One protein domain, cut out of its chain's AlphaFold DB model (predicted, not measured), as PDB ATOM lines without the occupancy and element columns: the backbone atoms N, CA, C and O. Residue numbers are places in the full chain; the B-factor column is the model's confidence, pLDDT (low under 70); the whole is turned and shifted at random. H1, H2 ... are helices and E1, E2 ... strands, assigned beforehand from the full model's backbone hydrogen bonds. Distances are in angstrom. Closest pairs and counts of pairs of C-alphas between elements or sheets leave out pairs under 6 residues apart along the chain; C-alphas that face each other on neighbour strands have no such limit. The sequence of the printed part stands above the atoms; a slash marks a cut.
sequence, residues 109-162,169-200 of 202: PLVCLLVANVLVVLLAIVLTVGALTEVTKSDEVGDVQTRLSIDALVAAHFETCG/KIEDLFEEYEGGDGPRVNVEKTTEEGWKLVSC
ATOM      1  N   PRO A 109     -29.871   8.288 -22.845       80.56
ATOM      2  CA  PRO A 109     -28.603   8.675 -23.462       80.56
ATOM      3  C   PRO A 109     -28.617  10.091 -24.039       80.56
ATOM      4  O   PRO A 109     -27.594  10.763 -23.956       80.56
ATOM      5  N   LEU A 110     -29.748  10.588 -24.554       82.31
ATOM      6  CA  LEU A 110     -29.826  11.961 -25.065       82.31
ATOM      7  C   LEU A 110     -29.677  12.990 -23.934       82.31
ATOM      8  O   LEU A 110     -28.879  13.921 -24.044       82.31
ATOM      9  N   VAL A 111     -30.385  12.792 -22.818       86.38
ATOM     10  CA  VAL A 111     -30.271  13.662 -21.637       86.38
ATOM     11  C   VAL A 111     -28.877  13.561 -21.013       86.38
ATOM     12  O   VAL A 111     -28.298  14.584 -20.659       86.38
ATOM     13  N   CYS A 112     -28.304  12.358 -20.932       87.69
ATOM     14  CA  CYS A 112     -26.947  12.152 -20.426       87.69
ATOM     15  C   CYS A 112     -25.906  12.922 -21.255       87.69
ATOM     16  O   CYS A 112     -25.065  13.623 -20.695       87.69
ATOM     17  N   LEU A 113     -26.006  12.858 -22.587       87.69
ATOM     18  CA  LEU A 113     -25.096  13.551 -23.500       87.69
ATOM     19  C   LEU A 113     -25.232  15.076 -23.368       87.69
ATOM     20  O   LEU A 113     -24.230  15.788 -23.312       87.69
ATOM     21  N   LEU A 114     -26.462  15.579 -23.239       92.62
ATOM     22  CA  LEU A 114     -26.718  16.999 -23.010       92.62
ATOM     23  C   LEU A 114     -26.108  17.485 -21.687       92.62
ATOM     24  O   LEU A 114     -25.412  18.499 -21.673       92.62
ATOM     25  N   VAL A 115     -26.305  16.746 -20.594       93.69
ATOM     26  CA  VAL A 115     -25.726  17.082 -19.282       93.69
ATOM     27  C   VAL A 115     -24.197  17.027 -19.320       93.69
ATOM     28  O   VAL A 115     -23.548  17.945 -18.821       93.69
ATOM     29  N   ALA A 116     -23.612  16.005 -19.951       92.06
ATOM     30  CA  ALA A 116     -22.163  15.876 -20.084       92.06
ATOM     31  C   ALA A 116     -21.551  17.057 -20.852       92.06
ATOM     32  O   ALA A 116     -20.577  17.649 -20.390       92.06
ATOM     33  N   ASN A 117     -22.157  17.461 -21.973       93.69
ATOM     34  CA  ASN A 117     -21.697  18.622 -22.736       93.69
ATOM     35  C   ASN A 117     -21.788  19.919 -21.924       93.69
ATOM     36  O   ASN A 117     -20.851  20.715 -21.939       93.69
ATOM     37  N   VAL A 118     -22.876  20.127 -21.177       94.19
ATOM     38  CA  VAL A 118     -23.021  21.307 -20.311       94.19
ATOM     39  C   VAL A 118     -21.948  21.328 -19.218       94.19
ATOM     40  O   VAL A 118     -21.346  22.374 -18.980       94.19
ATOM     41  N   LEU A 119     -21.651  20.186 -18.591       94.44
ATOM     42  CA  LEU A 119     -20.595  20.090 -17.577       94.44
ATOM     43  C   LEU A 119     -19.205  20.387 -18.150       94.44
ATOM     44  O   LEU A 119     -18.429  21.092 -17.508       94.44
ATOM     45  N   VAL A 120     -18.900  19.905 -19.358       93.38
ATOM     46  CA  VAL A 120     -17.629  20.206 -20.040       93.38
ATOM     47  C   VAL A 120     -17.507  21.701 -20.334       93.38
ATOM     48  O   VAL A 120     -16.454  22.286 -20.084       93.38
ATOM     49  N   VAL A 121     -18.580  22.343 -20.803       94.19
ATOM     50  CA  VAL A 121     -18.593  23.796 -21.049       94.19
ATOM     51  C   VAL A 121     -18.387  24.577 -19.749       94.19
ATOM     52  O   VAL A 121     -17.586  25.508 -19.718       94.19
ATOM     53  N   LEU A 122     -19.050  24.184 -18.658       93.50
ATOM     54  CA  LEU A 122     -18.863  24.822 -17.352       93.50
ATOM     55  C   LEU A 122     -17.427  24.665 -16.840       93.50
ATOM     56  O   LEU A 122     -16.843  25.639 -16.365       93.50
ATOM     57  N   LEU A 123     -16.838  23.473 -16.976       93.38
ATOM     58  CA  LEU A 123     -15.443  23.232 -16.610       93.38
ATOM     59  C   LEU A 123     -14.499  24.127 -17.419       93.38
ATOM     60  O   LEU A 123     -13.607  24.746 -16.843       93.38
ATOM     61  N   ALA A 124     -14.717  24.236 -18.732       92.38
ATOM     62  CA  ALA A 124     -13.919  25.098 -19.596       92.38
ATOM     63  C   ALA A 124     -13.994  26.563 -19.149       92.38
ATOM     64  O   ALA A 124     -12.958  27.195 -18.995       92.38
ATOM     65  N   ILE A 125     -15.192  27.079 -18.846       93.19
ATOM     66  CA  ILE A 125     -15.366  28.453 -18.352       93.19
ATOM     67  C   ILE A 125     -14.599  28.666 -17.043       93.19
ATOM     68  O   ILE A 125     -13.877  29.651 -16.916       93.19
ATOM     69  N   VAL A 126     -14.716  27.744 -16.083       92.88
ATOM     70  CA  VAL A 126     -14.007  27.846 -14.797       92.88
ATOM     71  C   VAL A 126     -12.493  27.844 -15.006       92.88
ATOM     72  O   VAL A 126     -11.799  28.673 -14.420       92.88
ATOM     73  N   LEU A 127     -11.980  26.962 -15.866       89.38
ATOM     74  CA  LEU A 127     -10.555  26.895 -16.185       89.38
ATOM     75  C   LEU A 127     -10.070  28.154 -16.911       89.38
ATOM     76  O   LEU A 127      -9.015  28.675 -16.566       89.38
ATOM     77  N   THR A 128     -10.832  28.677 -17.873       87.38
ATOM     78  CA  THR A 128     -10.482  29.907 -18.595       87.38
ATOM     79  C   THR A 128     -10.479  31.116 -17.667       87.38
ATOM     80  O   THR A 128      -9.549  31.917 -17.720       87.38
ATOM     81  N   VAL A 129     -11.475  31.246 -16.786       87.81
ATOM     82  CA  VAL A 129     -11.512  32.326 -15.790       87.81
ATOM     83  C   VAL A 129     -10.350  32.182 -14.811       87.81
ATOM     84  O   VAL A 129      -9.655  33.162 -14.567       87.81
ATOM     85  N   GLY A 130     -10.090  30.972 -14.308       83.56
ATOM     86  CA  GLY A 130      -8.954  30.693 -13.428       83.56
ATOM     87  C   GLY A 130      -7.620  31.074 -14.070       83.56
ATOM     88  O   GLY A 130      -6.850  31.837 -13.488       83.56
ATOM     89  N   ALA A 131      -7.392  30.634 -15.308       78.81
ATOM     90  CA  ALA A 131      -6.204  30.978 -16.079       78.81
ATOM     91  C   ALA A 131      -6.078  32.492 -16.285       78.81
ATOM     92  O   ALA A 131      -5.013  33.051 -16.052       78.81
ATOM     93  N   LEU A 132      -7.164  33.182 -16.647       76.75
ATOM     94  CA  LEU A 132      -7.133  34.631 -16.843       76.75
ATOM     95  C   LEU A 132      -6.843  35.379 -15.535       76.75
ATOM     96  O   LEU A 132      -6.092  36.352 -15.536       76.75
ATOM     97  N   THR A 133      -7.392  34.919 -14.407       73.69
ATOM     98  CA  THR A 133      -7.106  35.510 -13.091       73.69
ATOM     99  C   THR A 133      -5.676  35.268 -12.622       73.69
ATOM    100  O   THR A 133      -5.131  36.107 -11.914       73.69
ATOM    101  N   GLU A 134      -5.062  34.154 -13.017       70.69
ATOM    102  CA  GLU A 134      -3.678  33.846 -12.657       70.69
ATOM    103  C   GLU A 134      -2.696  34.610 -13.550       70.69
ATOM    104  O   GLU A 134      -1.771  35.237 -13.048       70.69
ATOM    105  N   VAL A 135      -2.963  34.678 -14.857       65.75
ATOM    106  CA  VAL A 135      -2.185  35.484 -15.815       65.75
ATOM    107  C   VAL A 135      -2.232  36.975 -15.468       65.75
ATOM    108  O   VAL A 135      -1.250  37.683 -15.655       65.75
ATOM    109  N   THR A 136      -3.348  37.473 -14.931       61.91
ATOM    110  CA  THR A 136      -3.454  38.882 -14.502       61.91
ATOM    111  C   THR A 136      -2.805  39.172 -13.148       61.91
ATOM    112  O   THR A 136      -2.531  40.335 -12.857       61.91
ATOM    113  N   LYS A 137      -2.550  38.154 -12.315       61.50
ATOM    114  CA  LYS A 137      -1.871  38.303 -11.014       61.50
ATOM    115  C   LYS A 137      -0.369  38.045 -11.093       61.50
ATOM    116  O   LYS A 137       0.385  38.700 -10.378       61.50
ATOM    117  N   SER A 138       0.050  37.119 -11.948       53.84
ATOM    118  CA  SER A 138       1.446  36.743 -12.140       53.84
ATOM    119  C   SER A 138       2.009  37.431 -13.384       53.84
ATOM    120  O   SER A 138       1.881  36.935 -14.501       53.84
ATOM    121  N   ASP A 139       2.696  38.557 -13.163       56.03
ATOM    122  CA  ASP A 139       3.503  39.303 -14.155       56.03
ATOM    123  C   ASP A 139       4.590  38.420 -14.820       56.03
ATOM    124  O   ASP A 139       5.152  38.751 -15.857       56.03
ATOM    125  N   GLU A 140       4.851  37.251 -14.229       57.28
ATOM    126  CA  GLU A 140       5.827  36.245 -14.647       57.28
ATOM    127  C   GLU A 140       5.368  35.427 -15.873       57.28
ATOM    128  O   GLU A 140       6.190  35.017 -16.690       57.28
ATOM    129  N   VAL A 141       4.056  35.223 -16.069       57.62
ATOM    130  CA  VAL A 141       3.543  34.433 -17.211       57.62
ATOM    131  C   VAL A 141       3.634  35.226 -18.517       57.62
ATOM    132  O   VAL A 141       3.911  34.652 -19.572       57.62
ATOM    133  N   GLY A 142       3.464  36.549 -18.435       57.53
ATOM    134  CA  GLY A 142       3.680  37.465 -19.552       57.53
ATOM    135  C   GLY A 142       5.133  37.459 -20.026       57.53
ATOM    136  O   GLY A 142       5.354  37.302 -21.220       57.53
ATOM    137  N   ASP A 143       6.099  37.533 -19.100       55.97
ATOM    138  CA  ASP A 143       7.546  37.514 -19.399       55.97
ATOM    139  C   ASP A 143       7.988  36.175 -20.020       55.97
ATOM    140  O   ASP A 143       8.769  36.141 -20.968       55.97
ATOM    141  N   VAL A 144       7.442  35.041 -19.562       60.91
ATOM    142  CA  VAL A 144       7.752  33.728 -20.161       60.91
ATOM    143  C   VAL A 144       7.146  33.589 -21.563       60.91
ATOM    144  O   VAL A 144       7.812  33.083 -22.467       60.91
ATOM    145  N   GLN A 145       5.909  34.052 -21.777       60.62
ATOM    146  CA  GLN A 145       5.268  34.007 -23.094       60.62
ATOM    147  C   GLN A 145       5.956  34.938 -24.101       60.62
ATOM    148  O   GLN A 145       6.168  34.537 -25.246       60.62
ATOM    149  N   THR A 146       6.321  36.156 -23.696       59.81
ATOM    150  CA  THR A 146       7.051  37.086 -24.564       59.81
ATOM    151  C   THR A 146       8.434  36.541 -24.888       59.81
ATOM    152  O   THR A 146       8.793  36.553 -26.058       59.81
ATOM    153  N   ARG A 147       9.157  35.944 -23.925       61.03
ATOM    154  CA  ARG A 147      10.470  35.303 -24.154       61.03
ATOM    155  C   ARG A 147      10.439  34.063 -25.053       61.03
ATOM    156  O   ARG A 147      11.455  33.751 -25.669       61.03
ATOM    157  N   LEU A 148       9.311  33.358 -25.134       60.94
ATOM    158  CA  LEU A 148       9.107  32.210 -26.035       60.94
ATOM    159  C   LEU A 148       8.568  32.607 -27.420       60.94
ATOM    160  O   LEU A 148       8.406  31.738 -28.278       60.94
ATOM    161  N   SER A 149       8.301  33.896 -27.657       67.75
ATOM    162  CA  SER A 149       7.967  34.398 -28.989       67.75
ATOM    163  C   SER A 149       9.174  34.301 -29.926       67.75
ATOM    164  O   SER A 149      10.322  34.443 -29.505       67.75
ATOM    165  N   ILE A 150       8.909  34.104 -31.219       68.19
ATOM    166  CA  ILE A 150       9.943  34.058 -32.265       68.19
ATOM    167  C   ILE A 150      10.788  35.337 -32.230       68.19
ATOM    168  O   ILE A 150      12.011  35.263 -32.307       68.19
ATOM    169  N   ASP A 151      10.155  36.489 -32.013       67.56
ATOM    170  CA  ASP A 151      10.835  37.786 -31.954       67.56
ATOM    171  C   ASP A 151      11.779  37.892 -30.750       67.56
ATOM    172  O   ASP A 151      12.868  38.451 -30.856       67.56
ATOM    173  N   ALA A 152      11.421  37.285 -29.617       64.44
ATOM    174  CA  ALA A 152      12.290  37.256 -28.446       64.44
ATOM    175  C   ALA A 152      13.446  36.265 -28.587       64.44
ATOM    176  O   ALA A 152      14.521  36.511 -28.049       64.44
ATOM    177  N   LEU A 153      13.258  35.173 -29.334       66.06
ATOM    178  CA  LEU A 153      14.348  34.263 -29.682       66.06
ATOM    179  C   LEU A 153      15.361  34.944 -30.614       66.06
ATOM    180  O   LEU A 153      16.567  34.765 -30.451       66.06
ATOM    181  N   VAL A 154      14.871  35.756 -31.556       71.62
ATOM    182  CA  VAL A 154      15.696  36.608 -32.424       71.62
ATOM    183  C   VAL A 154      16.441  37.645 -31.583       71.62
ATOM    184  O   VAL A 154      17.666  37.720 -31.666       71.62
ATOM    185  N   ALA A 155      15.744  38.363 -30.698       67.56
ATOM    186  CA  ALA A 155      16.373  39.307 -29.778       67.56
ATOM    187  C   ALA A 155      17.433  38.624 -28.892       67.56
ATOM    188  O   ALA A 155      18.539  39.129 -28.754       67.56
ATOM    189  N   ALA A 156      17.160  37.434 -28.350       65.94
ATOM    190  CA  ALA A 156      18.120  36.689 -27.531       65.94
ATOM    191  C   ALA A 156      19.393  36.277 -28.294       65.94
ATOM    192  O   ALA A 156      20.430  36.063 -27.666       65.94
ATOM    193  N   HIS A 157      19.324  36.145 -29.623       68.44
ATOM    194  CA  HIS A 157      20.471  35.772 -30.448       68.44
ATOM    195  C   HIS A 157      21.281  36.973 -30.952       68.44
ATOM    196  O   HIS A 157      22.482  36.832 -31.173       68.44
ATOM    197  N   PHE A 158      20.645  38.134 -31.129       68.81
ATOM    198  CA  PHE A 158      21.277  39.311 -31.736       68.81
ATOM    199  C   PHE A 158      21.552  40.464 -30.760       68.81
ATOM    200  O   PHE A 158      22.401  41.300 -31.046       68.81
ATOM    201  N   GLU A 159      20.916  40.486 -29.587       65.44
ATOM    202  CA  GLU A 159      21.035  41.559 -28.594       65.44
ATOM    203  C   GLU A 159      21.893  41.120 -27.392       65.44
ATOM    204  O   GLU A 159      21.392  40.877 -26.290       65.44
ATOM    205  N   THR A 160      23.202  40.956 -27.596       57.53
ATOM    206  CA  THR A 160      24.081  40.226 -26.660       57.53
ATOM    207  C   THR A 160      24.716  41.054 -25.529       57.53
ATOM    208  O   THR A 160      25.420  40.476 -24.700       57.53
ATOM    209  N   CYS A 161      24.485  42.372 -25.428       52.03
ATOM    210  CA  CYS A 161      25.326  43.251 -24.584       52.03
ATOM    211  C   CYS A 161      24.649  43.984 -23.407       52.03
ATOM    212  O   CYS A 161      25.295  44.804 -22.756       52.03
ATOM    213  N   GLY A 162      23.408  43.659 -23.031       54.09
ATOM    214  CA  GLY A 162      22.736  44.313 -21.897       54.09
ATOM    215  C   GLY A 162      22.015  43.341 -20.967       54.09
ATOM    216  O   GLY A 162      21.226  42.512 -21.414       54.09
ATOM    217  N   LYS A 169       6.720  43.879 -22.801       59.34
ATOM    218  CA  LYS A 169       6.393  44.020 -24.222       59.34
ATOM    219  C   LYS A 169       7.566  43.606 -25.109       59.34
ATOM    220  O   LYS A 169       8.714  43.689 -24.695       59.34
ATOM    221  N   ILE A 170       7.270  43.133 -26.320       60.94
ATOM    222  CA  ILE A 170       8.287  42.620 -27.257       60.94
ATOM    223  C   ILE A 170       9.198  43.757 -27.737       60.94
ATOM    224  O   ILE A 170      10.376  43.537 -27.984       60.94
ATOM    225  N   GLU A 171       8.677  44.977 -27.813       66.81
ATOM    226  CA  GLU A 171       9.426  46.163 -28.223       66.81
ATOM    227  C   GLU A 171      10.535  46.519 -27.221       66.81
ATOM    228  O   GLU A 171      11.598  46.970 -27.632       66.81
ATOM    229  N   ASP A 172      10.342  46.207 -25.932       64.69
ATOM    230  CA  ASP A 172      11.347  46.410 -24.876       64.69
ATOM    231  C   ASP A 172      12.553  45.447 -25.029       64.69
ATOM    232  O   ASP A 172      13.543  45.538 -24.301       64.69
ATOM    233  N   LEU A 173      12.478  44.475 -25.953       65.31
ATOM    234  CA  LEU A 173      13.560  43.532 -26.240       65.31
ATOM    235  C   LEU A 173      14.539  44.028 -27.303       65.31
ATOM    236  O   LEU A 173      15.550  43.351 -27.479       65.31
ATOM    237  N   PHE A 174      14.301  45.154 -27.976       69.56
ATOM    238  CA  PHE A 174      15.222  45.674 -28.989       69.56
ATOM    239  C   PHE A 174      15.641  47.100 -28.650       69.56
ATOM    240  O   PHE A 174      14.799  47.981 -28.482       69.56
ATOM    241  N   GLU A 175      16.951  47.337 -28.605       67.44
ATOM    242  CA  GLU A 175      17.518  48.659 -28.304       67.44
ATOM    243  C   GLU A 175      17.104  49.731 -29.338       67.44
ATOM    244  O   GLU A 175      17.034  50.924 -29.036       67.44
ATOM    245  N   GLU A 176      16.738  49.301 -30.549       68.06
ATOM    246  CA  GLU A 176      16.243  50.156 -31.635       68.06
ATOM    247  C   GLU A 176      14.961  50.923 -31.270       68.06
ATOM    248  O   GLU A 176      14.800  52.085 -31.654       68.06
ATOM    249  N   TYR A 177      14.057  50.321 -30.488       66.88
ATOM    250  CA  TYR A 177      12.810  50.981 -30.077       66.88
ATOM    251  C   TYR A 177      13.012  52.003 -28.953       66.88
ATOM    252  O   TYR A 177      12.168  52.883 -28.772       66.88
ATOM    253  N   GLU A 178      14.141  51.942 -28.244       64.56
ATOM    254  CA  GLU A 178      14.547  52.943 -27.252       64.56
ATOM    255  C   GLU A 178      15.376  54.087 -27.872       64.56
ATOM    256  O   GLU A 178      15.781  55.018 -27.172       64.56
ATOM    257  N   GLY A 179      15.572  54.071 -29.198       63.22
ATOM    258  CA  GLY A 179      16.288  55.104 -29.950       63.22
ATOM    259  C   GLY A 179      17.780  54.828 -30.168       63.22
ATOM    260  O   GLY A 179      18.497  55.744 -30.577       63.22
ATOM    261  N   GLY A 180      18.252  53.604 -29.900       66.06
ATOM    262  CA  GLY A 180      19.586  53.133 -30.290       66.06
ATOM    263  C   GLY A 180      19.657  52.714 -31.765       66.06
ATOM    264  O   GLY A 180      18.637  52.488 -32.405       66.06
ATOM    265  N   ASP A 181      20.867  52.596 -32.325       66.31
ATOM    266  CA  ASP A 181      21.081  52.196 -33.737       66.31
ATOM    267  C   ASP A 181      21.068  50.661 -33.941       66.31
ATOM    268  O   ASP A 181      21.344  50.183 -35.042       66.31
ATOM    269  N   GLY A 182      20.766  49.904 -32.876       65.31
ATOM    270  CA  GLY A 182      20.692  48.441 -32.854       65.31
ATOM    271  C   GLY A 182      22.043  47.723 -33.029       65.31
ATOM    272  O   GLY A 182      23.020  48.291 -33.533       65.31
ATOM    273  N   PRO A 183      22.146  46.448 -32.616       67.00
ATOM    274  CA  PRO A 183      23.333  45.639 -32.855       67.00
ATOM    275  C   PRO A 183      23.435  45.250 -34.337       67.00
ATOM    276  O   PRO A 183      22.549  44.626 -34.919       67.00
ATOM    277  N   ARG A 184      24.567  45.579 -34.971       69.69
ATOM    278  CA  ARG A 184      24.828  45.221 -36.373       69.69
ATOM    279  C   ARG A 184      25.420  43.817 -36.475       69.69
ATOM    280  O   ARG A 184      26.408  43.490 -35.815       69.69
ATOM    281  N   VAL A 185      24.837  42.999 -37.349       68.12
ATOM    282  CA  VAL A 185      25.227  41.599 -37.554       68.12
ATOM    283  C   VAL A 185      25.808  41.430 -38.952       68.12
ATOM    284  O   VAL A 185      25.165  41.774 -39.941       68.12
ATOM    285  N   ASN A 186      27.011  40.866 -39.039       69.88
ATOM    286  CA  ASN A 186      27.657  40.540 -40.308       69.88
ATOM    287  C   ASN A 186      27.533  39.046 -40.625       69.88
ATOM    288  O   ASN A 186      27.446  38.201 -39.734       69.88
ATOM    289  N   VAL A 187      27.548  38.718 -41.918       75.25
ATOM    290  CA  VAL A 187      27.519  37.335 -42.411       75.25
ATOM    291  C   VAL A 187      28.883  36.989 -42.990       75.25
ATOM    292  O   VAL A 187      29.305  37.572 -43.988       75.25
ATOM    293  N   GLU A 188      29.563  36.018 -42.388       80.31
ATOM    294  CA  GLU A 188      30.875  35.550 -42.832       80.31
ATOM    295  C   GLU A 188      30.796  34.125 -43.388       80.31
ATOM    296  O   GLU A 188      30.053  33.267 -42.897       80.31
ATOM    297  N   LYS A 189      31.572  33.850 -44.443       77.62
ATOM    298  CA  LYS A 189      31.638  32.517 -45.049       77.62
ATOM    299  C   LYS A 189      32.581  31.630 -44.233       77.62
ATOM    300  O   LYS A 189      33.744  31.966 -44.037       77.62
ATOM    301  N   THR A 190      32.076  30.492 -43.767       74.69
ATOM    302  CA  THR A 190      32.844  29.508 -42.994       74.69
ATOM    303  C   THR A 190      33.682  28.634 -43.931       74.69
ATOM    304  O   THR A 190      33.333  28.425 -45.093       74.69
ATOM    305  N   THR A 191      34.794  28.101 -43.424       74.06
ATOM    306  CA  THR A 191      35.763  27.280 -44.173       74.06
ATOM    307  C   THR A 191      35.198  25.978 -44.752       74.06
ATOM    308  O   THR A 191      35.805  25.419 -45.657       74.06
ATOM    309  N   GLU A 192      34.033  25.518 -44.291       70.81
ATOM    310  CA  GLU A 192      33.339  24.312 -44.779       70.81
ATOM    311  C   GLU A 192      32.139  24.641 -45.695       70.81
ATOM    312  O   GLU A 192      31.117  23.969 -45.662       70.81
ATOM    313  N   GLU A 193      32.226  25.719 -46.483       69.12
ATOM    314  CA  GLU A 193      31.156  26.202 -47.385       69.12
ATOM    315  C   GLU A 193      29.824  26.600 -46.706       69.12
ATOM    316  O   GLU A 193      28.818  26.816 -47.381       69.12
ATOM    317  N   GLY A 194      29.815  26.779 -45.384       68.12
ATOM    318  CA  GLY A 194      28.678  27.326 -44.632       68.12
ATOM    319  C   GLY A 194      28.693  28.855 -44.504       68.12
ATOM    320  O   GLY A 194      29.688  29.513 -44.810       68.12
ATOM    321  N   TRP A 195      27.604  29.427 -43.987       76.81
ATOM    322  CA  TRP A 195      27.517  30.840 -43.595       76.81
ATOM    323  C   TRP A 195      27.335  30.936 -42.082       76.81
ATOM    324  O   TRP A 195      26.532  30.197 -41.512       76.81
ATOM    325  N   LYS A 196      28.071  31.839 -41.433       79.06
ATOM    326  CA  LYS A 196      27.970  32.102 -39.997       79.06
ATOM    327  C   LYS A 196      27.630  33.569 -39.766       79.06
ATOM    328  O   LYS A 196      28.194  34.451 -40.407       79.06
ATOM    329  N   LEU A 197      26.717  33.811 -38.833       70.12
ATOM    330  CA  LEU A 197      26.401  35.147 -38.342       70.12
ATOM    331  C   LEU A 197      27.404  35.519 -37.244       70.12
ATOM    332  O   LEU A 197      27.649  34.727 -36.331       70.12
ATOM    333  N   VAL A 198      28.005  36.699 -37.353       68.69
ATOM    334  CA  VAL A 198      28.968  37.239 -36.389       68.69
ATOM    335  C   VAL A 198      28.438  38.595 -35.928       68.69
ATOM    336  O   VAL A 198      28.233  39.491 -36.748       68.69
ATOM    337  N   SER A 199      28.159  38.738 -34.628       63.22
ATOM    338  CA  SER A 199      27.792  40.032 -34.043       63.22
ATOM    339  C   SER A 199      29.032  40.921 -33.975       63.22
ATOM    340  O   SER A 199      30.092  40.456 -33.556       63.22
ATOM    341  N   CYS A 200      28.920  42.187 -34.380       55.09
ATOM    342  CA  CYS A 200      29.988  43.151 -34.143       55.09
ATOM    343  C   CYS A 200      30.081  43.448 -32.641       55.09
ATOM    344  O   CYS A 200      29.169  44.055 -32.086       55.09
TER     345      CYS A 200
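Overview. This is residues 109 to 162 and 169 to 200 of the 202 residues of an uncharacterized protein of Trichoderma guizhouense (UniProt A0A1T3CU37). A long single helix, H1, sticks out as a straight arm from a loose cluster of four shorter helices, H2 to H5, and at the far end of that cluster stands a two-stranded hairpin, E1 and E2. The arm makes much of the length, with residues 109 to 141 standing free. The printed part has 86 residues, with five named helices and then two named strands along the chain; the sheet has the order E1 - E2, antiparallel, and the class is mostly helix. The whole is extended, with a radius of gyration of the C-alphas of 23.1 A, and spans 70 by 35 by 15 A.

Arrangement. E1, residues 185 to 189, and E2, residues 195 to 199, form a hairpin of antiparallel neighbours, with 148 degrees between their directions. N 186 and O 198 are 2.9 A apart and N 196 and O 188 are 2.8 A apart, both within hydrogen-bond range. H3, residues 150 to 158, comes nearest to E2 with the C-alphas of Phe 158 and Ser 199, 6.9 A apart. H3 and H4, residues 170 to 173, touch, their closest C-alphas being those of Ala 155 and Leu 173, at 6.2 A. H5, residues 175 to 178, is close to H4 but not clearly touching, with the C-alphas of Glu 171 and Tyr 177 closest at 6.2 A. H2, residues 139 to 147, is close to H3 but not clearly touching, the closest C-alphas being those of Thr 146 and Ala 152 at 6.5 A, and their lines are about perpendicular at 74 degrees. H1, residues 109 to 137, is close to H2 but not clearly touching, the closest C-alphas being those of Val 135 and Val 141 at 6.0 A, and their lines are about perpendicular at 86 degrees. H1 is apart from H3, H4, H5, E1 and E2. In H1 and H3 every O i to N i+4 pair is within hydrogen-bond range, in H2 4 of 5 are, and H4 and H5 are too short for such a pair.

Along the chain. E1 runs from C-alpha 185 to C-alpha 189 over 13.4 A, and E2 ends at C-alpha 199, (27.792, 40.032, -34.043), after 13.3 A. H3 measures 12.5 A and H2 12.8 A, while H4 and H5 have four residues each. H1 begins at C-alpha 109, (-28.603, 8.675, -23.462), and reaches C-alpha 137, (-1.871, 38.303, -11.014), 41.8 A away.

Size, cuts and confidence. The two C-alphas farthest apart are those of Val 111 and Thr 191, at 71.1 A. Residues 163 to 168 are not printed, and the C-alphas of 162 and 169 are 16.5 A apart across this cut, which falls in the link from H3 to H4. Of the links that are printed whole, none is long. The mean pLDDT of the printed part is 72.3, and 50 residues are under 70, among them residues 135 to 153 and 169 to 186.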